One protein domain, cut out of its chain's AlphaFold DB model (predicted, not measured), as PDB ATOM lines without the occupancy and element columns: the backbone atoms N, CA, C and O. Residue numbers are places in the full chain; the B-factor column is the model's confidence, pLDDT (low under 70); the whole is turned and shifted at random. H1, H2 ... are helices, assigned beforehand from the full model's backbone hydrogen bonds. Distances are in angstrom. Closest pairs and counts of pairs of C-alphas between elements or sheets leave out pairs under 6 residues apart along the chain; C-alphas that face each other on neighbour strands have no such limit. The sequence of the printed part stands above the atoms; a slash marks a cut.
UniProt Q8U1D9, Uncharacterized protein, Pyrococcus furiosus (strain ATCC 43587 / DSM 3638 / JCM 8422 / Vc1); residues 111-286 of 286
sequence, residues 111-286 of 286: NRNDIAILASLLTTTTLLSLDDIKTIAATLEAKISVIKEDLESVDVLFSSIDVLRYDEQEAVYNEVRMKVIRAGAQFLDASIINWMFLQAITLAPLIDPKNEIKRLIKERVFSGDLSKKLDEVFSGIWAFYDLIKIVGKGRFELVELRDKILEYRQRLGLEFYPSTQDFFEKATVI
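Overview. This is residues 111 to 286 of the 286 residues of an uncharacterized protein of Pyrococcus furiosus (strain ATCC 43587 / DSM 3638 / JCM 8422 / Vc1) (UniProt Q8U1D9). Two long helices, H2 and H3, run side by side as a helical hairpin along the length of an elongated body, and H6 packs on both. Near the last residues of H3, H1 packs slantwise on it and H5 crosses it on another side, while H4 packs on H1 and H7 packs on H3 and H1. H1, H2, H3 and H6 make a bundle, up and down, each running against the one before it in the chain. The printed part has 176 residues with seven named helices, H1 to H7 in order, and no named strand: all helix. It is compact, with a radius of gyration of the C-alphas of 17.5 A, and spans 60 by 35 by 28 A.

Arrangement. H1, residues 112 to 129, forms a hairpin with H2, residues 133 to 161; they touch with 124 to 128 and 133 to 136 alone, closest at the C-alphas of Leu 127 and Ile 136, 7.1 A. H2 forms a second hairpin with H3, residues 166 to 203, at a shallow tilt of 24 degrees, closest at the C-alphas of Ile 147 and Ala 183, 4.9 A. H3 is the hub, touching six helices. H4, residues 209 to 221, touches H3 only at the corner, and only just, with 3 pairs of C-alphas within 8 A, closest Ala 200 and Pro 209, 5.1 A. H5, residues 226 to 247, touches H3 about perpendicular, at 81 degrees, with residues 237 to 240 alone, closest at the C-alphas of Ile 237 and Trp 195, 6.6 A. H6, residues 252 to 268, touches H3 at a shallow tilt of 32 degrees, opposite ways, closest at the C-alphas of Ile 261 and Gly 184, 6.3 A. H7, residues 276 to 284, touches H3, closest at the C-alphas of Lys 282 and Arg 182, 4.6 A. H2 and H7 are apart. Every O i to N i+4 pair is within hydrogen-bond range in H2, H3, H5 and H6; H1 has 13 of 14, H4 8 of 9 and H7 3 of 5.

Along the chain. H1 begins at C-alpha 112, (11.147, -41.643, -26.440). H2 is 42.1 A long, H3 54.2 A and H5 31.9 A. H3 ends at C-alpha 203, (38.583, -43.645, -11.515), and H7 at C-alpha 284, (1.431, -41.675, -17.380).

Size, cuts and confidence. The two C-alphas farthest apart are those of Arg 165 and Leu 206, 60.5 A. The printed part has no cut and no long link. Its mean pLDDT is 73.4; 65 residues are under 70, among them 199 to 233.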
ATOM      1  N   ASN A 111      11.144 -44.725 -29.392       61.84
ATOM      2  CA  ASN A 111      12.282 -44.753 -28.471       61.84
ATOM      3  C   ASN A 111      12.352 -43.481 -27.603       61.84
ATOM      4  O   ASN A 111      13.431 -43.035 -27.223       61.84
ATOM      5  N   ARG A 112      11.205 -42.859 -27.285       69.19
ATOM      6  CA  ARG A 112      11.147 -41.643 -26.440       69.19
ATOM      7  C   ARG A 112      11.795 -41.864 -25.072       69.19
ATOM      8  O   ARG A 112      12.419 -40.964 -24.520       69.19
ATOM      9  N   ASN A 113      11.706 -43.086 -24.569       70.69
ATOM     10  CA  ASN A 113      12.207 -43.450 -23.249       70.69
ATOM     11  C   ASN A 113      13.728 -43.546 -23.221       70.69
ATOM     12  O   ASN A 113      14.366 -43.181 -22.235       70.69
ATOM     13  N   ASP A 114      14.309 -43.961 -24.343       73.25
ATOM     14  CA  ASP A 114      15.748 -44.033 -24.535       73.25
ATOM     15  C   ASP A 114      16.371 -42.630 -24.437       73.25
ATOM     16  O   ASP A 114      17.462 -42.471 -23.893       73.25
ATOM     17  N   ILE A 115      15.640 -41.589 -24.861       74.12
ATOM     18  CA  ILE A 115      16.050 -40.183 -24.709       74.12
ATOM     19  C   ILE A 115      16.206 -39.813 -23.236       74.12
ATOM     20  O   ILE A 115      17.220 -39.224 -22.869       74.12
ATOM     21  N   ALA A 116      15.219 -40.149 -22.400       74.75
ATOM     22  CA  ALA A 116      15.230 -39.798 -20.982       74.75
ATOM     23  C   ALA A 116      16.419 -40.450 -20.261       74.75
ATOM     24  O   ALA A 116      17.105 -39.800 -19.476       74.75
ATOM     25  N   ILE A 117      16.724 -41.706 -20.594       74.00
ATOM     26  CA  ILE A 117      17.866 -42.437 -20.030       74.00
ATOM     27  C   ILE A 117      19.195 -41.832 -20.483       74.00
ATOM     28  O   ILE A 117      20.082 -41.596 -19.661       74.00
ATOM     29  N   LEU A 118      19.343 -41.546 -21.780       73.44
ATOM     30  CA  LEU A 118      20.540 -40.888 -22.305       73.44
ATOM     31  C   LEU A 118      20.738 -39.505 -21.688       73.44
ATOM     32  O   LEU A 118      21.859 -39.137 -21.342       73.44
ATOM     33  N   ALA A 119      19.657 -38.751 -21.520       76.88
ATOM     34  CA  ALA A 119      19.681 -37.458 -20.862       76.88
ATOM     35  C   ALA A 119      20.035 -37.568 -19.378       76.88
ATOM     36  O   ALA A 119      20.790 -36.727 -18.895       76.88
ATOM     37  N   SER A 120      19.560 -38.601 -18.678       78.06
ATOM     38  CA  SER A 120      19.932 -38.911 -17.291       78.06
ATOM     39  C   SER A 120      21.441 -39.173 -17.190       78.06
ATOM     40  O   SER A 120      22.147 -38.464 -16.473       78.06
ATOM     41  N   LEU A 121      21.975 -40.077 -18.025       74.81
ATOM     42  CA  LEU A 121      23.413 -40.375 -18.129       74.81
ATOM     43  C   LEU A 121      24.247 -39.113 -18.407       74.81
ATOM     44  O   LEU A 121      25.226 -38.831 -17.714       74.81
ATOM     45  N   LEU A 122      23.864 -38.331 -19.417       73.25
ATOM     46  CA  LEU A 122      24.582 -37.122 -19.825       73.25
ATOM     47  C   LEU A 122      24.521 -36.024 -18.763       73.25
ATOM     48  O   LEU A 122      25.547 -35.427 -18.448       73.25
ATOM     49  N   THR A 123      23.351 -35.791 -18.172       75.38
ATOM     50  CA  THR A 123      23.181 -34.815 -17.088       75.38
ATOM     51  C   THR A 123      24.060 -35.173 -15.899       75.38
ATOM     52  O   THR A 123      24.835 -34.334 -15.441       75.38
ATOM     53  N   THR A 124      24.029 -36.428 -15.442       74.19
ATOM     54  CA  THR A 124      24.892 -36.894 -14.348       74.19
ATOM     55  C   THR A 124      26.373 -36.755 -14.692       74.19
ATOM     56  O   THR A 124      27.158 -36.331 -13.848       74.19
ATOM     57  N   THR A 125      26.769 -37.052 -15.934       69.94
ATOM     58  CA  THR A 125      28.160 -36.896 -16.401       69.94
ATOM     59  C   THR A 125      28.637 -35.462 -16.241       69.94
ATOM     60  O   THR A 125      29.736 -35.199 -15.746       69.94
ATOM     61  N   THR A 126      27.815 -34.529 -16.708       67.50
ATOM     62  CA  THR A 126      28.150 -33.115 -16.699       67.50
ATOM     63  C   THR A 126      28.192 -32.590 -15.269       67.50
ATOM     64  O   THR A 126      29.157 -31.925 -14.917       67.50
ATOM     65  N   LEU A 127      27.242 -32.974 -14.407       69.69
ATOM     66  CA  LEU A 127      27.274 -32.611 -12.984       69.69
ATOM     67  C   LEU A 127      28.532 -33.137 -12.272       69.69
ATOM     68  O   LEU A 127      29.131 -32.411 -11.483       69.69
ATOM     69  N   LEU A 128      28.978 -34.361 -12.587       66.88
ATOM     70  CA  LEU A 128      30.242 -34.904 -12.069       66.88
ATOM     71  C   LEU A 128      31.444 -34.093 -12.558       66.88
ATOM     72  O   LEU A 128      32.369 -33.853 -11.796       66.88
ATOM     73  N   SER A 129      31.421 -33.671 -13.824       62.19
ATOM     74  CA  SER A 129      32.496 -32.880 -14.437       62.19
ATOM     75  C   SER A 129      32.602 -31.467 -13.861       62.19
ATOM     76  O   SER A 129      33.668 -30.863 -13.927       62.19
ATOM     77  N   LEU A 130      31.497 -30.932 -13.341       59.22
ATOM     78  CA  LEU A 130      31.432 -29.633 -12.674       59.22
ATOM     79  C   LEU A 130      31.727 -29.735 -11.167       59.22
ATOM     80  O   LEU A 130      31.509 -28.771 -10.437       59.22
ATOM     81  N   ASP A 131      32.202 -30.895 -10.700       61.00
ATOM     82  CA  ASP A 131      32.477 -31.202  -9.292       61.00
ATOM     83  C   ASP A 131      31.271 -30.987  -8.355       61.00
ATOM     84  O   ASP A 131      31.421 -30.854  -7.134       61.00
ATOM     85  N   ASP A 132      30.042 -31.029  -8.884       66.88
ATOM     86  CA  ASP A 132      28.825 -30.849  -8.091       66.88
ATOM     87  C   ASP A 132      28.338 -32.170  -7.467       66.88
ATOM     88  O   ASP A 132      27.218 -32.659  -7.656       66.88
ATOM     89  N   ILE A 133      29.227 -32.768  -6.674       66.31
ATOM     90  CA  ILE A 133      28.989 -34.021  -5.949       66.31
ATOM     91  C   ILE A 133      27.820 -33.888  -4.962       66.31
ATOM     92  O   ILE A 133      27.103 -34.858  -4.713       66.31
ATOM     93  N   LYS A 134      27.603 -32.693  -4.398       67.00
ATOM     94  CA  LYS A 134      26.534 -32.458  -3.417       67.00
ATOM     95  C   LYS A 134      25.154 -32.536  -4.061       67.00
ATOM     96  O   LYS A 134      24.254 -33.120  -3.458       67.00
ATOM     97  N   THR A 135      24.984 -31.985  -5.260       69.38
ATOM     98  CA  THR A 135      23.720 -32.087  -6.002       69.38
ATOM     99  C   THR A 135      23.454 -33.524  -6.437       69.38
ATOM    100  O   THR A 135      22.332 -34.004  -6.294       69.38
ATOM    101  N   ILE A 136      24.487 -34.256  -6.864       72.19
ATOM    102  CA  ILE A 136      24.375 -35.678  -7.225       72.19
ATOM    103  C   ILE A 136      23.953 -36.531  -6.027       72.19
ATOM    104  O   ILE A 136      23.008 -37.313  -6.133       72.19
ATOM    105  N   ALA A 137      24.628 -36.376  -4.886       73.44
ATOM    106  CA  ALA A 137      24.328 -37.139  -3.677       73.44
ATOM    107  C   ALA A 137      22.912 -36.851  -3.156       73.44
ATOM    108  O   ALA A 137      22.173 -37.787  -2.865       73.44
ATOM    109  N   ALA A 138      22.513 -35.575  -3.123       72.81
ATOM    110  CA  ALA A 138      21.175 -35.175  -2.699       72.81
ATOM    111  C   ALA A 138      20.083 -35.673  -3.662       72.81
ATOM    112  O   ALA A 138      19.050 -36.161  -3.221       72.81
ATOM    113  N   THR A 139      20.320 -35.619  -4.978       76.56
ATOM    114  CA  THR A 139      19.376 -36.158  -5.976       76.56
ATOM    115  C   THR A 139      19.210 -37.669  -5.817       76.56
ATOM    116  O   THR A 139      18.103 -38.195  -5.928       76.56
ATOM    117  N   LEU A 140      20.306 -38.381  -5.540       81.38
ATOM    118  CA  LEU A 140      20.275 -39.815  -5.272       81.38
ATOM    119  C   LEU A 140      19.474 -40.136  -4.000       81.38
ATOM    120  O   LEU A 140      18.677 -41.069  -4.011       81.38
ATOM    121  N   GLU A 141      19.666 -39.369  -2.925       79.50
ATOM    122  CA  GLU A 141      18.933 -39.530  -1.661       79.50
ATOM    123  C   GLU A 141      17.433 -39.261  -1.826       79.50
ATOM    124  O   GLU A 141      16.626 -40.110  -1.446       79.50
ATOM    125  N   ALA A 142      17.061 -38.179  -2.513       77.19
ATOM    126  CA  ALA A 142      15.666 -37.868  -2.819       77.19
ATOM    127  C   ALA A 142      14.991 -38.990  -3.634       77.19
ATOM    128  O   ALA A 142      13.901 -39.449  -3.293       77.19
ATOM    129  N   LYS A 143      15.662 -39.514  -4.674       80.38
ATOM    130  CA  LYS A 143      15.140 -40.650  -5.458       80.38
ATOM    131  C   LYS A 143      14.980 -41.913  -4.609       80.38
ATOM    132  O   LYS A 143      13.985 -42.616  -4.760       80.38
ATOM    133  N   ILE A 144      15.927 -42.197  -3.713       84.31
ATOM    134  CA  ILE A 144      15.835 -43.323  -2.772       84.31
ATOM    135  C   ILE A 144      14.630 -43.162  -1.837       84.31
ATOM    136  O   ILE A 144      13.933 -44.149  -1.602       84.31
ATOM    137  N   SER A 145      14.358 -41.950  -1.339       83.75
ATOM    138  CA  SER A 145      13.189 -41.684  -0.487       83.75
ATOM    139  C   SER A 145      11.882 -41.990  -1.213       83.75
ATOM    140  O   SER A 145      11.081 -42.781  -0.723       83.75
ATOM    141  N   VAL A 146      11.721 -41.477  -2.438       81.56
ATOM    142  CA  VAL A 146      10.524 -41.728  -3.261       81.56
ATOM    143  C   VAL A 146      10.311 -43.225  -3.505       81.56
ATOM    144  O   VAL A 146       9.192 -43.720  -3.397       81.56
ATOM    145  N   ILE A 147      11.383 -43.972  -3.802       86.06
ATOM    146  CA  ILE A 147      11.294 -45.429  -3.982       86.06
ATOM    147  C   ILE A 147      10.796 -46.096  -2.696       86.06
ATOM    148  O   ILE A 147       9.933 -46.965  -2.757       86.06
ATOM    149  N   LYS A 148      11.328 -45.714  -1.531       88.19
ATOM    150  CA  LYS A 148      10.913 -46.303  -0.251       88.19
ATOM    151  C   LYS A 148       9.445 -46.049   0.044       88.19
ATOM    152  O   LYS A 148       8.743 -46.999   0.367       88.19
ATOM    153  N   GLU A 149       8.989 -44.812  -0.118       87.38
ATOM    154  CA  GLU A 149       7.589 -44.436   0.098       87.38
ATOM    155  C   GLU A 149       6.643 -45.263  -0.784       87.38
ATOM    156  O   GLU A 149       5.616 -45.760  -0.316       87.38
ATOM    157  N   ASP A 150       7.020 -45.487  -2.047       86.94
ATOM    158  CA  ASP A 150       6.266 -46.353  -2.952       86.94
ATOM    159  C   ASP A 150       6.212 -47.802  -2.479       86.94
ATOM    160  O   ASP A 150       5.136 -48.402  -2.453       86.94
ATOM    161  N   LEU A 151       7.354 -48.370  -2.099       90.06
ATOM    162  CA  LEU A 151       7.425 -49.766  -1.674       90.06
ATOM    163  C   LEU A 151       6.727 -50.002  -0.326       90.06
ATOM    164  O   LEU A 151       6.075 -51.029  -0.155       90.06
ATOM    165  N   GLU A 152       6.797 -49.052   0.607       90.44
ATOM    166  CA  GLU A 152       6.055 -49.104   1.873       90.44
ATOM    167  C   GLU A 152       4.543 -49.056   1.632       90.44
ATOM    168  O   GLU A 152       3.786 -49.839   2.211       90.44
ATOM    169  N   SER A 153       4.091 -48.189   0.722       87.06
ATOM    170  CA  SER A 153       2.692 -48.146   0.294       87.06
ATOM    171  C   SER A 153       2.256 -49.466  -0.350       87.06
ATOM    172  O   SER A 153       1.156 -49.946  -0.074       87.06
ATOM    173  N   VAL A 154       3.114 -50.074  -1.172       88.81
ATOM    174  CA  VAL A 154       2.869 -51.379  -1.799       88.81
ATOM    175  C   VAL A 154       2.735 -52.489  -0.754       88.81
ATOM    176  O   VAL A 154       1.813 -53.294  -0.865       88.81
ATOM    177  N   ASP A 155       3.579 -52.519   0.281       86.50
ATOM    178  CA  ASP A 155       3.492 -53.507   1.369       86.50
ATOM    179  C   ASP A 155       2.139 -53.463   2.093       86.50
ATOM    180  O   ASP A 155       1.517 -54.502   2.350       86.50
ATOM    181  N   VAL A 156       1.653 -52.254   2.391       86.19
ATOM    182  CA  VAL A 156       0.356 -52.039   3.049       86.19
ATOM    183  C   VAL A 156      -0.800 -52.507   2.159       86.19
ATOM    184  O   VAL A 156      -1.706 -53.209   2.619       86.19
ATOM    185  N   LEU A 157      -0.759 -52.151   0.874       85.38
ATOM    186  CA  LEU A 157      -1.800 -52.492  -0.098       85.38
ATOM    187  C   LEU A 157      -1.824 -53.994  -0.419       85.38
ATOM    188  O   LEU A 157      -2.889 -54.608  -0.416       85.38
ATOM    189  N   PHE A 158      -0.664 -54.628  -0.609       80.31
ATOM    190  CA  PHE A 158      -0.596 -56.075  -0.833       80.31
ATOM    191  C   PHE A 158      -1.117 -56.870   0.359       80.31
ATOM    192  O   PHE A 158      -1.847 -57.841   0.177       80.31
ATOM    193  N   SER A 159      -0.782 -56.449   1.580       79.56
ATOM    194  CA  SER A 159      -1.218 -57.135   2.803       79.56
ATOM    195  C   SER A 159      -2.733 -57.061   3.031       79.56
ATOM    196  O   SER A 159      -3.272 -57.822   3.834       79.56
ATOM    197  N   SER A 160      -3.425 -56.148   2.347       79.00
ATOM    198  CA  SER A 160      -4.868 -55.933   2.468       79.00
ATOM    199  C   SER A 160      -5.673 -56.452   1.273       79.00
ATOM    200  O   SER A 160      -6.897 -56.499   1.355       79.00
ATOM    201  N   ILE A 161      -5.031 -56.914   0.194       78.69
ATOM    202  CA  ILE A 161      -5.730 -57.282  -1.047       78.69
ATOM    203  C   ILE A 161      -6.661 -58.495  -0.869       78.69
ATOM    204  O   ILE A 161      -7.781 -58.511  -1.378       78.69
ATOM    205  N   ASP A 162      -6.262 -59.474  -0.055       72.56
ATOM    206  CA  ASP A 162      -7.008 -60.729   0.129       72.56
ATOM    207  C   ASP A 162      -8.326 -60.559   0.907       72.56
ATOM    208  O   ASP A 162      -9.169 -61.458   0.902       72.56
ATOM    209  N   VAL A 163      -8.525 -59.418   1.576       81.00
ATOM    210  CA  VAL A 163      -9.729 -59.131   2.379       81.00
ATOM    211  C   VAL A 163     -10.719 -58.186   1.690       81.00
ATOM    212  O   VAL A 163     -11.783 -57.907   2.245       81.00
ATOM    213  N   LEU A 164     -10.390 -57.699   0.491       82.69
ATOM    214  CA  LEU A 164     -11.209 -56.764  -0.284       82.69
ATOM    215  C   LEU A 164     -12.215 -57.474  -1.199       82.69
ATOM    216  O   LEU A 164     -12.084 -58.658  -1.513       82.69
ATOM    217  N   ARG A 165     -13.243 -56.745  -1.650       83.25
ATOM    218  CA  ARG A 165     -14.165 -57.237  -2.689       83.25
ATOM    219  C   ARG A 165     -13.481 -57.222  -4.054       83.25
ATOM    220  O   ARG A 165     -12.570 -56.439  -4.265       83.25
ATOM    221  N   TYR A 166     -13.961 -58.028  -5.000       78.62
ATOM    222  CA  TYR A 166     -13.328 -58.188  -6.317       78.62
ATOM    223  C   TYR A 166     -13.039 -56.856  -7.042       78.62
ATOM    224  O   TYR A 166     -11.915 -56.627  -7.475       78.62
ATOM    225  N   ASP A 167     -14.006 -55.937  -7.083       78.88
ATOM    226  CA  ASP A 167     -13.828 -54.627  -7.734       78.88
ATOM    227  C   ASP A 167     -12.785 -53.744  -7.006       78.88
ATOM    228  O   ASP A 167     -12.068 -52.960  -7.622       78.88
ATOM    229  N   GLU A 168     -12.669 -53.891  -5.682       83.50
ATOM    230  CA  GLU A 168     -11.664 -53.204  -4.857       83.50
ATOM    231  C   GLU A 168     -10.282 -53.862  -5.006       83.50
ATOM    232  O   GLU A 168      -9.266 -53.174  -4.987       83.50
ATOM    233  N   GLN A 169     -10.236 -55.180  -5.212       84.00
ATOM    234  CA  GLN A 169      -9.010 -55.925  -5.495       84.00
ATOM    235  C   GLN A 169      -8.403 -55.523  -6.834       84.00
ATOM    236  O   GLN A 169      -7.192 -55.348  -6.909       84.00
ATOM    237  N   GLU A 170      -9.217 -55.346  -7.877       85.44
ATOM    238  CA  GLU A 170      -8.736 -54.897  -9.187       85.44
ATOM    239  C   GLU A 170      -8.160 -53.474  -9.114       85.44
ATOM    240  O   GLU A 170      -7.074 -53.212  -9.638       85.44
ATOM    241  N   ALA A 171      -8.836 -52.566  -8.403       84.44
ATOM    242  CA  ALA A 171      -8.345 -51.206  -8.184       84.44
ATOM    243  C   ALA A 171      -7.013 -51.194  -7.413       84.44
ATOM    244  O   ALA A 171      -6.051 -50.567  -7.855       84.44
ATOM    245  N   VAL A 172      -6.932 -51.942  -6.308       85.94
ATOM    246  CA  VAL A 172      -5.709 -52.047  -5.498       85.94
ATOM    247  C   VAL A 172      -4.583 -52.735  -6.266       85.94
ATOM    248  O   VAL A 172      -3.441 -52.289  -6.202       85.94
ATOM    249  N   TYR A 173      -4.878 -53.781  -7.042       86.38
ATOM    250  CA  TYR A 173      -3.890 -54.446  -7.890       86.38
ATOM    251  C   TYR A 173      -3.282 -53.474  -8.906       86.38
ATOM    252  O   TYR A 173      -2.062 -53.423  -9.057       86.38
ATOM    253  N   ASN A 174      -4.117 -52.674  -9.573       84.69
ATOM    254  CA  ASN A 174      -3.650 -51.677 -10.533       84.69
ATOM    255  C   ASN A 174      -2.828 -50.573  -9.856       84.69
ATOM    256  O   ASN A 174      -1.771 -50.209 -10.368       84.69
ATOM    257  N   GLU A 175      -3.253 -50.089  -8.688       86.06
ATOM    258  CA  GLU A 175      -2.488 -49.108  -7.910       86.06
ATOM    259  C   GLU A 175      -1.106 -49.652  -7.513       86.06
ATOM    260  O   GLU A 175      -0.082 -49.000  -7.736       86.06
ATOM    261  N   VAL A 176      -1.060 -50.877  -6.988       88.31
ATOM    262  CA  VAL A 176       0.183 -51.566  -6.626       88.31
ATOM    263  C   VAL A 176       1.078 -51.754  -7.847       88.31
ATOM    264  O   VAL A 176       2.268 -51.441  -7.791       88.31
ATOM    265  N   ARG A 177       0.513 -52.212  -8.970       88.31
ATOM    266  CA  ARG A 177       1.246 -52.373 -10.229       88.31
ATOM    267  C   ARG A 177       1.904 -51.062 -10.652       88.31
ATOM    268  O   ARG A 177       3.096 -51.059 -10.953       88.31
ATOM    269  N   MET A 178       1.164 -49.955 -10.623       84.00
ATOM    270  CA  MET A 178       1.690 -48.641 -11.001       84.00
ATOM    271  C   MET A 178       2.798 -48.159 -10.062       84.00
ATOM    272  O   MET A 178       3.830 -47.683 -10.534       84.00
ATOM    273  N   LYS A 179       2.641 -48.330  -8.744       87.31
ATOM    274  CA  LYS A 179       3.679 -47.971  -7.763       87.31
ATOM    275  C   LYS A 179       4.958 -48.788  -7.950       87.31
ATOM    276  O   LYS A 179       6.050 -48.231  -7.892       87.31
ATOM    277  N   VAL A 180       4.849 -50.083  -8.249       87.75
ATOM    278  CA  VAL A 180       6.015 -50.948  -8.511       87.75
ATOM    279  C   VAL A 180       6.733 -50.557  -9.807       87.75
ATOM    280  O   VAL A 180       7.965 -50.525  -9.834       87.75
ATOM    281  N   ILE A 181       5.995 -50.218 -10.868       85.62
ATOM    282  CA  ILE A 181       6.570 -49.699 -12.122       85.62
ATOM    283  C   ILE A 181       7.286 -48.366 -11.871       85.62
ATOM    284  O   ILE A 181       8.446 -48.197 -12.257       85.62
ATOM    285  N   ARG A 182       6.644 -47.448 -11.136       83.81
ATOM    286  CA  ARG A 182       7.219 -46.154 -10.749       83.81
ATOM    287  C   ARG A 182       8.504 -46.312  -9.939       83.81
ATOM    288  O   ARG A 182       9.511 -45.681 -10.274       83.81
ATOM    289  N   ALA A 183       8.495 -47.181  -8.931       86.00
ATOM    290  CA  ALA A 183       9.668 -47.510  -8.129       86.00
ATOM    291  C   ALA A 183      10.794 -48.109  -8.989       86.00
ATOM    292  O   ALA A 183      11.949 -47.708  -8.850       86.00
ATOM    293  N   GLY A 184      10.469 -49.007  -9.926       84.25
ATOM    294  CA  GLY A 184      11.429 -49.585 -10.873       84.25
ATOM    295  C   GLY A 184      12.105 -48.538 -11.765       84.25
ATOM    296  O   GLY A 184      13.328 -48.539 -11.903       84.25
ATOM    297  N   ALA A 185      11.335 -47.597 -12.309       81.38
ATOM    298  CA  ALA A 185      11.869 -46.509 -13.124       81.38
ATOM    299  C   ALA A 185      12.746 -45.533 -12.315       81.38
ATOM    300  O   ALA A 185      13.833 -45.161 -12.757       81.38
ATOM    301  N   GLN A 186      12.326 -45.149 -11.104       81.56
ATOM    302  CA  GLN A 186      13.161 -44.332 -10.208       81.56
ATOM    303  C   GLN A 186      14.452 -45.060  -9.814       81.56
ATOM    304  O   GLN A 186      15.508 -44.438  -9.702       81.56
ATOM    305  N   PHE A 187      14.380 -46.380  -9.635       85.12
ATOM    306  CA  PHE A 187      15.535 -47.204  -9.320       85.12
ATOM    307  C   PHE A 187      16.549 -47.252 -10.470       85.12
ATOM    308  O   PHE A 187      17.749 -47.176 -10.207       85.12
ATOM    309  N   LEU A 188      16.100 -47.337 -11.728       80.81
ATOM    310  CA  LEU A 188      16.985 -47.262 -12.899       80.81
ATOM    311  C   LEU A 188      17.770 -45.943 -12.920       80.81
ATOM    312  O   LEU A 188      18.996 -45.963 -13.019       80.81
ATOM    313  N   ASP A 189      17.080 -44.814 -12.749       79.31
ATOM    314  CA  ASP A 189      17.704 -43.490 -12.636       79.31
ATOM    315  C   ASP A 189      18.714 -43.423 -11.482       79.31
ATOM    316  O   ASP A 189      19.864 -43.020 -11.665       79.31
ATOM    317  N   ALA A 190      18.300 -43.835 -10.281       82.88
ATOM    318  CA  ALA A 190      19.155 -43.837  -9.095       82.88
ATOM    319  C   ALA A 190      20.392 -44.729  -9.290       82.88
ATOM    320  O   ALA A 190      21.489 -44.390  -8.842       82.88
ATOM    321  N   SER A 191      20.231 -45.844 -10.000       80.38
ATOM    322  CA  SER A 191      21.307 -46.777 -10.320       80.38
ATOM    323  C   SER A 191      22.305 -46.200 -11.309       80.38
ATOM    324  O   SER A 191      23.506 -46.357 -11.099       80.38
ATOM    325  N   ILE A 192      21.835 -45.490 -12.337       79.19
ATOM    326  CA  ILE A 192      22.689 -44.735 -13.260       79.19
ATOM    327  C   ILE A 192      23.505 -43.701 -12.480       79.19
ATOM    328  O   ILE A 192      24.735 -43.698 -12.563       79.19
ATOM    329  N   ILE A 193      22.832 -42.877 -11.670       80.88
ATOM    330  CA  ILE A 193      23.467 -41.815 -10.881       80.88
ATOM    331  C   ILE A 193      24.538 -42.398  -9.955       80.88
ATOM    332  O   ILE A 193      25.684 -41.945  -9.955       80.88
ATOM    333  N   ASN A 194      24.186 -43.432  -9.190       79.75
ATOM    334  CA  ASN A 194      25.087 -44.060  -8.233       79.75
ATOM    335  C   ASN A 194      26.252 -44.791  -8.917       79.75
ATOM    336  O   ASN A 194      27.392 -44.672  -8.468       79.75
ATOM    337  N   TRP A 195      25.996 -45.527 -10.002       77.94
ATOM    338  CA  TRP A 195      27.045 -46.206 -10.765       77.94
ATOM    339  C   TRP A 195      28.071 -45.204 -11.296       77.94
ATOM    340  O   TRP A 195      29.267 -45.374 -11.064       77.94
ATOM    341  N   MET A 196      27.618 -44.120 -11.926       75.25
ATOM    342  CA  MET A 196      28.499 -43.081 -12.459       75.25
ATOM    343  C   MET A 196      29.266 -42.339 -11.366       75.25
ATOM    344  O   MET A 196      30.462 -42.096 -11.514       75.25
ATOM    345  N   PHE A 197      28.608 -42.020 -10.253       75.94
ATOM    346  CA  PHE A 197      29.239 -41.391  -9.096       75.94
ATOM    347  C   PHE A 197      30.372 -42.250  -8.519       75.94
ATOM    348  O   PHE A 197      31.485 -41.768  -8.300       75.94
ATOM    349  N   LEU A 198      30.114 -43.546  -8.324       73.06
ATOM    350  CA  LEU A 198      31.113 -44.480  -7.809       73.06
ATOM    351  C   LEU A 198      32.257 -44.690  -8.802       73.06
ATOM    352  O   LEU A 198      33.415 -44.705  -8.384       73.06
ATOM    353  N   GLN A 199      31.962 -44.804 -10.100       69.31
ATOM    354  CA  GLN A 199      32.986 -44.856 -11.145       69.31
ATOM    355  C   GLN A 199      33.855 -43.598 -11.119       69.31
ATOM    356  O   GLN A 199      35.073 -43.719 -11.084       69.31
ATOM    357  N   ALA A 200      33.264 -42.404 -11.040       66.69
ATOM    358  CA  ALA A 200      34.013 -41.154 -10.989       66.69
ATOM    359  C   ALA A 200      34.946 -41.082  -9.773       66.69
ATOM    360  O   ALA A 200      36.123 -40.783  -9.937       66.69
ATOM    361  N   ILE A 201      34.479 -41.441  -8.573       67.62
ATOM    362  CA  ILE A 201      35.333 -41.472  -7.371       67.62
ATOM    363  C   ILE A 201      36.449 -42.516  -7.494       67.62
ATOM    364  O   ILE A 201      37.579 -42.274  -7.074       67.62
ATOM    365  N   THR A 202      36.140 -43.684  -8.057       63.62
ATOM    366  CA  THR A 202      37.090 -44.802  -8.150       63.62
ATOM    367  C   THR A 202      38.133 -44.578  -9.249       63.62
ATOM    368  O   THR A 202      39.281 -44.991  -9.096       63.62
ATOM    369  N   LEU A 203      37.747 -43.916 -10.344       59.38
ATOM    370  CA  LEU A 203      38.583 -43.645 -11.515       59.38
ATOM    371  C   LEU A 203      39.306 -42.298 -11.455       59.38
ATOM    372  O   LEU A 203      40.315 -42.162 -12.144       59.38
ATOM    373  N   ALA A 204      38.865 -41.349 -10.620       56.28
ATOM    374  CA  ALA A 204      39.509 -40.045 -10.422       56.28
ATOM    375  C   ALA A 204      41.045 -40.088 -10.228       56.28
ATOM    376  O   ALA A 204      41.710 -39.150 -10.668       56.28
ATOM    377  N   PRO A 205      41.663 -41.138  -9.638       53.72
ATOM    378  CA  PRO A 205      43.123 -41.233  -9.559       53.72
ATOM    379  C   PRO A 205      43.825 -41.618 -10.876       53.72
ATOM    380  O   PRO A 205      45.050 -41.548 -10.941       53.72
ATOM    381  N   LEU A 206      43.093 -42.095 -11.889       55.59
ATOM    382  CA  LEU A 206      43.638 -42.761 -13.080       55.59
ATOM    383  C   LEU A 206      43.254 -42.072 -14.395       55.59
ATOM    384  O   LEU A 206      44.077 -42.017 -15.308       55.59
ATOM    385  N   ILE A 207      42.019 -41.577 -14.516       61.19
ATOM    386  CA  ILE A 207      41.473 -40.951 -15.727       61.19
ATOM    387  C   ILE A 207      40.487 -39.857 -15.300       61.19
ATOM    388  O   ILE A 207      39.729 -40.050 -14.353       61.19
ATOM    389  N   ASP A 208      40.469 -38.727 -16.013       61.44
ATOM    390  CA  ASP A 208      39.421 -37.710 -15.858       61.44
ATOM    391  C   ASP A 208      38.040 -38.349 -16.141       61.44
ATOM    392  O   ASP A 208      37.806 -38.785 -17.279       61.44
ATOM    393  N   PRO A 209      37.124 -38.407 -15.150       55.78
ATOM    394  CA  PRO A 209      35.797 -38.999 -15.309       55.78
ATOM    395  C   PRO A 209      35.045 -38.470 -16.535       55.78
ATOM    396  O   PRO A 209      34.371 -39.239 -17.223       55.78
ATOM    397  N   LYS A 210      35.229 -37.186 -16.882       58.09
ATOM    398  CA  LYS A 210      34.626 -36.557 -18.063       58.09
ATOM    399  C   LYS A 210      35.026 -37.276 -19.348       58.09
ATOM    400  O   LYS A 210      34.184 -37.502 -20.211       58.09
ATOM    401  N   ASN A 211      36.294 -37.656 -19.492       63.91
ATOM    402  CA  ASN A 211      36.816 -38.258 -20.720       63.91
ATOM    403  C   ASN A 211      36.422 -39.729 -20.871       63.91
ATOM    404  O   ASN A 211      36.095 -40.158 -21.978       63.91
ATOM    405  N   GLU A 212      36.394 -40.488 -19.777       58.91
ATOM    406  CA  GLU A 212      35.963 -41.889 -19.815       58.91
ATOM    407  C   GLU A 212      34.467 -42.005 -20.111       58.91
ATOM    408  O   GLU A 212      34.036 -42.842 -20.906       58.91
ATOM    409  N   ILE A 213      33.665 -41.109 -19.540       55.69
ATOM    410  CA  ILE A 213      32.234 -41.095 -19.805       55.69
ATOM    411  C   ILE A 213      31.941 -40.559 -21.211       55.69
ATOM    412  O   ILE A 213      31.114 -41.130 -21.922       55.69
ATOM    413  N   LYS A 214      32.676 -39.539 -21.679       59.56
ATOM    414  CA  LYS A 214      32.653 -39.135 -23.094       59.56
ATOM    415  C   LYS A 214      32.953 -40.309 -24.008       59.56
ATOM    416  O   LYS A 214      32.237 -40.487 -24.980       59.56
ATOM    417  N   ARG A 215      33.965 -41.121 -23.704       63.41
ATOM    418  CA  ARG A 215      34.292 -42.323 -24.478       63.41
ATOM    419  C   ARG A 215      33.129 -43.318 -24.472       63.41
ATOM    420  O   ARG A 215      32.683 -43.726 -25.540       63.41
ATOM    421  N   LEU A 216      32.578 -43.630 -23.297       57.31
ATOM    422  CA  LEU A 216      31.417 -44.515 -23.145       57.31
ATOM    423  C   LEU A 216      30.185 -44.020 -23.913       57.31
ATOM    424  O   LEU A 216      29.488 -44.841 -24.496       57.31
ATOM    425  N   ILE A 217      29.923 -42.712 -23.951       56.16
ATOM    426  CA  ILE A 217      28.729 -42.143 -24.592       56.16
ATOM    427  C   ILE A 217      28.958 -41.857 -26.087       56.16
ATOM    428  O   ILE A 217      28.136 -42.255 -26.907       56.16
ATOM    429  N   LYS A 218      30.071 -41.228 -26.495       58.38
ATOM    430  CA  LYS A 218      30.360 -40.919 -27.912       58.38
ATOM    431  C   LYS A 218      30.640 -42.174 -28.741       58.38
ATOM    432  O   LYS A 218      30.059 -42.308 -29.816       58.38
ATOM    433  N   GLU A 219      31.476 -43.105 -28.268       53.53
ATOM    434  CA  GLU A 219      31.771 -44.329 -29.037       53.53
ATOM    435  C   GLU A 219      30.545 -45.243 -29.135       53.53
ATOM    436  O   GLU A 219      30.397 -45.963 -30.127       53.53
ATOM    437  N   ARG A 220      29.646 -45.200 -28.138       50.69
ATOM    438  CA  ARG A 220      28.511 -46.122 -28.050       50.69
ATOM    439  C   ARG A 220      27.163 -45.545 -28.420       50.69
ATOM    440  O   ARG A 220      26.345 -46.350 -28.791       50.69
ATOM    441  N   VAL A 221      26.860 -44.252 -28.407       52.38
ATOM    442  CA  VAL A 221      25.500 -43.774 -28.763       52.38
ATOM    443  C   VAL A 221      25.368 -43.489 -30.264       52.38
ATOM    444  O   VAL A 221      24.337 -43.780 -30.854       52.38
ATOM    445  N   PHE A 222      26.441 -43.059 -30.932       56.62
ATOM    446  CA  PHE A 222      26.370 -42.504 -32.298       56.62
ATOM    447  C   PHE A 222      26.737 -43.475 -33.438       56.62
ATOM    448  O   PHE A 222      26.761 -43.089 -34.601       56.62
ATOM    449  N   SER A 223      27.049 -44.734 -33.123       54.25
ATOM    450  CA  SER A 223      27.674 -45.696 -34.055       54.25
ATOM    451  C   SER A 223      26.830 -46.941 -34.413       54.25
ATOM    452  O   SER A 223      27.370 -47.905 -34.946       54.25
ATOM    453  N   GLY A 224      25.531 -46.992 -34.078       57.72
ATOM    454  CA  GLY A 224      24.714 -48.224 -34.153       57.72
ATOM    455  C   GLY A 224      23.405 -48.176 -33.347       57.72
ATOM    456  O   GLY A 224      23.154 -47.168 -32.698       57.72
ATOM    457  N   ASP A 225      22.643 -49.275 -33.364       67.06
ATOM    458  CA  ASP A 225      21.273 -49.456 -32.828       67.06
ATOM    459  C   ASP A 225      21.107 -49.070 -31.341       67.06
ATOM    460  O   ASP A 225      21.578 -49.781 -30.448       67.06
ATOM    461  N   LEU A 226      20.458 -47.925 -31.090       64.62
ATOM    462  CA  LEU A 226      20.367 -47.260 -29.784       64.62
ATOM    463  C   LEU A 226      19.817 -48.160 -28.669       64.62
ATOM    464  O   LEU A 226      20.353 -48.157 -27.560       64.62
ATOM    465  N   SER A 227      18.796 -48.959 -28.978       65.69
ATOM    466  CA  SER A 227      18.134 -49.833 -28.006       65.69
ATOM    467  C   SER A 227      19.105 -50.880 -27.450       65.69
ATOM    468  O   SER A 227      19.295 -50.970 -26.238       65.69
ATOM    469  N   LYS A 228      19.850 -51.569 -28.325       67.50
ATOM    470  CA  LYS A 228      20.862 -52.559 -27.908       67.50
ATOM    471  C   LYS A 228      21.949 -51.961 -27.022       67.50
ATOM    472  O   LYS A 228      22.509 -52.635 -26.165       67.50
ATOM    473  N   LYS A 229      22.279 -50.692 -27.240       66.31
ATOM    474  CA  LYS A 229      23.335 -49.998 -26.499       66.31
ATOM    475  C   LYS A 229      22.886 -49.606 -25.099       66.31
ATOM    476  O   LYS A 229      23.686 -49.677 -24.169       66.31
ATOM    477  N   LEU A 230      21.620 -49.232 -24.934       67.06
ATOM    478  CA  LEU A 230      21.043 -49.038 -23.608       67.06
ATOM    479  C   LEU A 230      20.964 -50.358 -22.838       67.06
ATOM    480  O   LEU A 230      21.351 -50.386 -21.672       67.06
ATOM    481  N   ASP A 231      20.599 -51.458 -23.500       69.94
ATOM    482  CA  ASP A 231      20.611 -52.793 -22.884       69.94
ATOM    483  C   ASP A 231      22.005 -53.179 -22.358       69.94
ATOM    484  O   ASP A 231      22.135 -53.730 -21.261       69.94
ATOM    485  N   GLU A 232      23.070 -52.852 -23.097       68.06
ATOM    486  CA  GLU A 232      24.454 -53.054 -22.646       68.06
ATOM    487  C   GLU A 232      24.803 -52.206 -21.414       68.06
ATOM    488  O   GLU A 232      25.458 -52.701 -20.491       68.06
ATOM    489  N   VAL A 233      24.377 -50.937 -21.378       69.06
ATOM    490  CA  VAL A 233      24.578 -50.053 -20.217       69.06
ATOM    491  C   VAL A 233      23.867 -50.625 -18.994       69.06
ATOM    492  O   VAL A 233      24.488 -50.761 -17.938       69.06
ATOM    493  N   PHE A 234      22.606 -51.033 -19.138       70.38
ATOM    494  CA  PHE A 234      21.850 -51.628 -18.041       70.38
ATOM    495  C   PHE A 234      22.458 -52.940 -17.569       70.38
ATOM    496  O   PHE A 234      22.635 -53.125 -16.369       70.38
ATOM    497  N   SER A 235      22.874 -53.808 -18.487       70.44
ATOM    498  CA  SER A 235      23.589 -55.040 -18.143       70.44
ATOM    499  C   SER A 235      24.851 -54.754 -17.319       70.44
ATOM    500  O   SER A 235      25.123 -55.449 -16.339       70.44
ATOM    501  N   GLY A 236      25.595 -53.697 -17.665       70.50
ATOM    502  CA  GLY A 236      26.755 -53.240 -16.899       70.50
ATOM    503  C   GLY A 236      26.402 -52.743 -15.494       70.50
ATOM    504  O   GLY A 236      27.087 -53.095 -14.531       70.50
ATOM    505  N   ILE A 237      25.322 -51.969 -15.362       72.31
ATOM    506  CA  ILE A 237      24.805 -51.496 -14.069       72.31
ATOM    507  C   ILE A 237      24.381 -52.688 -13.201       72.31
ATOM    508  O   ILE A 237      24.807 -52.794 -12.052       72.31
ATOM    509  N   TRP A 238      23.605 -53.626 -13.743       75.31
ATOM    510  CA  TRP A 238      23.142 -54.803 -13.004       75.31
ATOM    511  C   TRP A 238      24.298 -55.677 -12.523       75.31
ATOM    512  O   TRP A 238      24.374 -55.988 -11.331       75.31
ATOM    513  N   ALA A 239      25.250 -55.980 -13.410       71.62
ATOM    514  CA  ALA A 239      26.449 -56.738 -13.066       71.62
ATOM    515  C   ALA A 239      27.272 -56.049 -11.964       71.62
ATOM    516  O   ALA A 239      27.816 -56.709 -11.077       71.62
ATOM    517  N   PHE A 240      27.343 -54.717 -11.981       71.69
ATOM    518  CA  PHE A 240      28.004 -53.945 -10.934       71.69
ATOM    519  C   PHE A 240      27.321 -54.104  -9.567       71.69
ATOM    520  O   PHE A 240      28.004 -54.335  -8.567       71.69
ATOM    521  N   TYR A 241      25.989 -54.047  -9.505       71.31
ATOM    522  CA  TYR A 241      25.259 -54.268  -8.251       71.31
ATOM    523  C   TYR A 241      25.359 -55.711  -7.746       71.31
ATOM    524  O   TYR A 241      25.469 -55.926  -6.537       71.31
ATOM    525  N   ASP A 242      25.393 -56.695  -8.643       71.94
ATOM    526  CA  ASP A 242      25.636 -58.091  -8.267       71.94
ATOM    527  C   ASP A 242      27.030 -58.280  -7.657       71.94
ATOM    528  O   ASP A 242      27.183 -58.966  -6.644       71.94
ATOM    529  N   LEU A 243      28.046 -57.601  -8.197       68.19
ATOM    530  CA  LEU A 243      29.386 -57.583  -7.611       68.19
ATOM    531  C   LEU A 243      29.408 -56.901  -6.235       68.19
ATOM    532  O   LEU A 243      29.998 -57.452  -5.304       68.19
ATOM    533  N   ILE A 244      28.745 -55.751  -6.064       67.62
ATOM    534  CA  ILE A 244      28.622 -55.079  -4.753       67.62
ATOM    535  C   ILE A 244      28.000 -56.021  -3.716       67.62
ATOM    536  O   ILE A 244      28.520 -56.133  -2.601       67.62
ATOM    537  N   LYS A 245      26.926 -56.726  -4.094       70.38
ATOM    538  CA  LYS A 245      26.234 -57.700  -3.239       70.38
ATOM    539  C   LYS A 245      27.172 -58.813  -2.770       70.38
ATOM    540  O   LYS A 245      27.151 -59.169  -1.596       70.38
ATOM    541  N   ILE A 246      28.015 -59.333  -3.663       69.75
ATOM    542  CA  ILE A 246      28.984 -60.396  -3.349       69.75
ATOM    543  C   ILE A 246      30.119 -59.884  -2.451       69.75
ATOM    544  O   ILE A 246      30.552 -60.583  -1.536       69.75
ATOM    545  N   VAL A 247      30.621 -58.674  -2.709       60.81
ATOM    546  CA  VAL A 247      31.803 -58.120  -2.024       60.81
ATOM    547  C   VAL A 247      31.459 -57.541  -0.643       60.81
ATOM    548  O   VAL A 247      32.353 -57.343   0.180       60.81
ATOM    549  N   GLY A 248      30.179 -57.278  -0.359       55.72
ATOM    550  CA  GLY A 248      29.728 -56.752   0.934       55.72
ATOM    551  C   GLY A 248      30.248 -55.339   1.237       55.72
ATOM    552  O   GLY A 248      30.356 -54.954   2.400       55.72
ATOM    553  N   LYS A 249      30.613 -54.568   0.205       51.22
ATOM    554  CA  LYS A 249      31.060 -53.170   0.312       51.22
ATOM    555  C   LYS A 249      30.189 -52.285  -0.575       51.22
ATOM    556  O   LYS A 249      30.285 -52.372  -1.793       51.22
ATOM    557  N   GLY A 250      29.379 -51.411   0.024       51.16
ATOM    558  CA  GLY A 250      28.565 -50.427  -0.698       51.16
ATOM    559  C   GLY A 250      27.339 -49.965   0.094       51.16
ATOM    560  O   GLY A 250      27.104 -50.433   1.207       51.16
ATOM    561  N   ARG A 251      26.552 -49.044  -0.484       58.09
ATOM    562  CA  ARG A 251      25.211 -48.683   0.014       58.09
ATOM    563  C   ARG A 251      24.285 -49.900  -0.157       58.09
ATOM    564  O   ARG A 251      23.678 -50.065  -1.213       58.09
ATOM    565  N   PHE A 252      24.218 -50.758   0.867       63.84
ATOM    566  CA  PHE A 252      23.354 -51.953   0.931       63.84
ATOM    567  C   PHE A 252      21.894 -51.643   0.594       63.84
ATOM    568  O   PHE A 252      21.222 -52.431  -0.058       63.84
ATOM    569  N   GLU A 253      21.464 -50.436   0.934       76.38
ATOM    570  CA  GLU A 253      20.127 -49.921   0.689       76.38
ATOM    571  C   GLU A 253      19.683 -49.992  -0.781       76.38
ATOM    572  O   GLU A 253      18.575 -50.434  -1.048       76.38
ATOM    573  N   LEU A 254      20.531 -49.650  -1.762       76.31
ATOM    574  CA  LEU A 254      20.134 -49.768  -3.177       76.31
ATOM    575  C   LEU A 254      19.993 -51.234  -3.611       76.31
ATOM    576  O   LEU A 254      19.133 -51.555  -4.423       76.31
ATOM    577  N   VAL A 255      20.803 -52.140  -3.058       79.81
ATOM    578  CA  VAL A 255      20.676 -53.580  -3.336       79.81
ATOM    579  C   VAL A 255      19.397 -54.139  -2.705       79.81
ATOM    580  O   VAL A 255      18.704 -54.927  -3.338       79.81
ATOM    581  N   GLU A 256      19.050 -53.704  -1.495       83.19
ATOM    582  CA  GLU A 256      17.808 -54.088  -0.814       83.19
ATOM    583  C   GLU A 256      16.569 -53.566  -1.549       83.19
ATOM    584  O   GLU A 256      15.626 -54.324  -1.780       83.19
ATOM    585  N   LEU A 257      16.584 -52.298  -1.977       86.69
ATOM    586  CA  LEU A 257      15.504 -51.709  -2.771       86.69
ATOM    587  C   LEU A 257      15.340 -52.428  -4.108       86.69
ATOM    588  O   LEU A 257      14.215 -52.743  -4.492       86.69
ATOM    589  N   ARG A 258      16.449 -52.752  -4.784       86.19
ATOM    590  CA  ARG A 258      16.429 -53.580  -5.993       86.19
ATOM    591  C   ARG A 258      15.739 -54.909  -5.731       86.19
ATOM    592  O   ARG A 258      14.812 -55.260  -6.450       86.19
ATOM    593  N   ASP A 259      16.203 -55.651  -4.730       87.12
ATOM    594  CA  ASP A 259      15.715 -57.000  -4.458       87.12
ATOM    595  C   ASP A 259      14.209 -56.973  -4.106       87.12
ATOM    596  O   ASP A 259      13.459 -57.802  -4.623       87.12
ATOM    597  N   LYS A 260      13.736 -55.962  -3.357       88.94
ATOM    598  CA  LYS A 260      12.298 -55.732  -3.113       88.94
ATOM    599  C   LYS A 260      11.510 -55.419  -4.388       88.94
ATOM    600  O   LYS A 260      10.443 -55.987  -4.605       88.94
ATOM    601  N   ILE A 261      12.016 -54.532  -5.251       88.44
ATOM    602  CA  ILE A 261      11.364 -54.208  -6.533       88.44
ATOM    603  C   ILE A 261      11.227 -55.471  -7.388       88.44
ATOM    604  O   ILE A 261      10.145 -55.741  -7.906       88.44
ATOM    605  N   LEU A 262      12.299 -56.259  -7.514       88.94
ATOM    606  CA  LEU A 262      12.291 -57.510  -8.276       88.94
ATOM    607  C   LEU A 262      11.282 -58.514  -7.697       88.94
ATOM    608  O   LEU A 262      10.551 -59.154  -8.453       88.94
ATOM    609  N   GLU A 263      11.193 -58.612  -6.369       91.19
ATOM    610  CA  GLU A 263      10.208 -59.453  -5.691       91.19
ATOM    611  C   GLU A 263       8.766 -59.047  -6.036       91.19
ATOM    612  O   GLU A 263       7.974 -59.897  -6.458       91.19
ATOM    613  N   TYR A 264       8.401 -57.765  -5.910       91.00
ATOM    614  CA  TYR A 264       7.039 -57.331  -6.242       91.00
ATOM    615  C   TYR A 264       6.736 -57.457  -7.733       91.00
ATOM    616  O   TYR A 264       5.633 -57.869  -8.090       91.00
ATOM    617  N   ARG A 265       7.702 -57.169  -8.615       90.94
ATOM    618  CA  ARG A 265       7.540 -57.378 -10.063       90.94
ATOM    619  C   ARG A 265       7.233 -58.836 -10.378       90.94
ATOM    620  O   ARG A 265       6.285 -59.109 -11.112       90.94
ATOM    621  N   GLN A 266       7.959 -59.769  -9.758       89.81
ATOM    622  CA  GLN A 266       7.697 -61.198  -9.901       89.81
ATOM    623  C   GLN A 266       6.288 -61.573  -9.420       89.81
ATOM    624  O   GLN A 266       5.586 -62.309 -10.111       89.81
ATOM    625  N   ARG A 267       5.848 -61.049  -8.268       87.88
ATOM    626  CA  ARG A 267       4.491 -61.282  -7.739       87.88
ATOM    627  C   ARG A 267       3.395 -60.736  -8.659       87.88
ATOM    628  O   ARG A 267       2.324 -61.326  -8.747       87.88
ATOM    629  N   LEU A 268       3.668 -59.632  -9.352       86.81
ATOM    630  CA  LEU A 268       2.748 -58.991 -10.291       86.81
ATOM    631  C   LEU A 268       2.785 -59.591 -11.703       86.81
ATOM    632  O   LEU A 268       1.972 -59.201 -12.535       86.81
ATOM    633  N   GLY A 269       3.707 -60.515 -11.991       86.25
ATOM    634  CA  GLY A 269       3.897 -61.054 -13.341       86.25
ATOM    635  C   GLY A 269       4.467 -60.034 -14.334       86.25
ATOM    636  O   GLY A 269       4.245 -60.167 -15.535       86.25
ATOM    637  N   LEU A 270       5.176 -59.014 -13.842       85.50
ATOM    638  CA  LEU A 270       5.898 -58.049 -14.672       85.50
ATOM    639  C   LEU A 270       7.227 -58.645 -15.161       85.50
ATOM    640  O   LEU A 270       7.736 -59.616 -14.593       85.50
ATOM    641  N   GLU A 271       7.812 -58.044 -16.201       79.00
ATOM    642  CA  GLU A 271       9.163 -58.402 -16.642       79.00
ATOM    643  C   GLU A 271      10.161 -58.284 -15.485       79.00
ATOM    644  O   GLU A 271      10.081 -57.358 -14.674       79.00
ATOM    645  N   PHE A 272      11.099 -59.233 -15.402       72.38
ATOM    646  CA  PHE A 272      11.960 -59.388 -14.229       72.38
ATOM    647  C   PHE A 272      12.765 -58.117 -13.933       72.38
ATOM    648  O   PHE A 272      12.726 -57.634 -12.808       72.38
ATOM    649  N   TYR A 273      13.424 -57.533 -14.936       80.25
ATOM    650  CA  TYR A 273      14.140 -56.269 -14.773       80.25
ATOM    651  C   TYR A 273      13.274 -55.078 -15.189       80.25
ATOM    652  O   TYR A 273      12.514 -55.188 -16.154       80.25
ATOM    653  N   PRO A 274      13.404 -53.930 -14.501       80.88
ATOM    654  CA  PRO A 274      12.936 -52.665 -15.039       80.88
ATOM    655  C   PRO A 274      13.593 -52.374 -16.396       80.88
ATOM    656  O   PRO A 274      14.793 -52.607 -16.569       80.88
ATOM    657  N   SER A 275      12.821 -51.848 -17.339       77.06
ATOM    658  CA  SER A 275      13.221 -51.540 -18.708       77.06
ATOM    659  C   SER A 275      12.989 -50.064 -19.042       77.06
ATOM    660  O   SER A 275      12.479 -49.282 -18.236       77.06
ATOM    661  N   THR A 276      13.354 -49.655 -20.260       70.06
ATOM    662  CA  THR A 276      13.115 -48.280 -20.716       70.06
ATOM    663  C   THR A 276      11.621 -47.967 -20.819       70.06
ATOM    664  O   THR A 276      11.226 -46.826 -20.616       70.06
ATOM    665  N   GLN A 277      10.747 -48.957 -21.039       72.25
ATOM    666  CA  GLN A 277       9.291 -48.756 -21.026       72.25
ATOM    667  C   GLN A 277       8.770 -48.246 -19.681       72.25
ATOM    668  O   GLN A 277       7.915 -47.357 -19.664       72.25
ATOM    669  N   ASP A 278       9.355 -48.707 -18.573       74.44
ATOM    670  CA  ASP A 278       8.936 -48.297 -17.232       74.44
ATOM    671  C   ASP A 278       9.111 -46.774 -17.013       74.44
ATOM    672  O   ASP A 278       8.351 -46.175 -16.250       74.44
ATOM    673  N   PHE A 279      10.046 -46.103 -17.711       69.12
ATOM    674  CA  PHE A 279      10.206 -44.639 -17.628       69.12
ATOM    675  C   PHE A 279       8.977 -43.871 -18.123       69.12
ATOM    676  O   PHE A 279       8.653 -42.839 -17.541       69.12
ATOM    677  N   PHE A 280       8.295 -44.358 -19.166       62.94
ATOM    678  CA  PHE A 280       7.082 -43.719 -19.695       62.94
ATOM    679  C   PHE A 280       5.844 -44.082 -18.891       62.94
ATOM    680  O   PHE A 280       4.961 -43.251 -18.692       62.94
ATOM    681  N   GLU A 281       5.774 -45.324 -18.417       64.94
ATOM    682  CA  GLU A 281       4.654 -45.792 -17.603       64.94
ATOM    683  C   GLU A 281       4.640 -45.105 -16.230       64.94
ATOM    684  O   GLU A 281       3.585 -44.684 -15.760       64.94
ATOM    685  N   LYS A 282       5.820 -44.847 -15.644       63.34
ATOM    686  CA  LYS A 282       5.985 -43.909 -14.518       63.34
ATOM    687  C   LYS A 282       5.371 -42.533 -14.813       63.34
ATOM    688  O   LYS A 282       4.886 -41.865 -13.906       63.34
ATOM    689  N   ALA A 283       5.444 -42.116 -16.067       50.00
ATOM    690  CA  ALA A 283       5.109 -40.793 -16.566       50.00
ATOM    691  C   ALA A 283       3.621 -40.611 -16.909       50.00
ATOM    692  O   ALA A 283       3.189 -39.498 -17.189       50.00
ATOM    693  N   THR A 284       2.836 -41.690 -16.932       47.50
ATOM    694  CA  THR A 284       1.431 -41.675 -17.380       47.50
ATOM    695  C   THR A 284       0.414 -41.839 -16.250       47.50
ATOM    696  O   THR A 284      -0.757 -42.101 -16.514       47.50
ATOM    697  N   VAL A 285       0.823 -41.657 -14.991       39.69
ATOM    698  CA  VAL A 285      -0.112 -41.657 -13.858       39.69
ATOM    699  C   VAL A 285      -0.903 -40.340 -13.863       39.69
ATOM    700  O   VAL A 285      -0.411 -39.328 -13.372       39.69
ATOM    701  N   ILE A 286      -2.091 -40.359 -14.478       31.80
ATOM    702  CA  ILE A 286      -3.131 -39.316 -14.373       31.80
ATOM    703  C   ILE A 286      -3.919 -39.536 -13.083       31.80
ATOM    704  O   ILE A 286      -4.314 -40.702 -12.847       31.80
TER     705      ILE A 286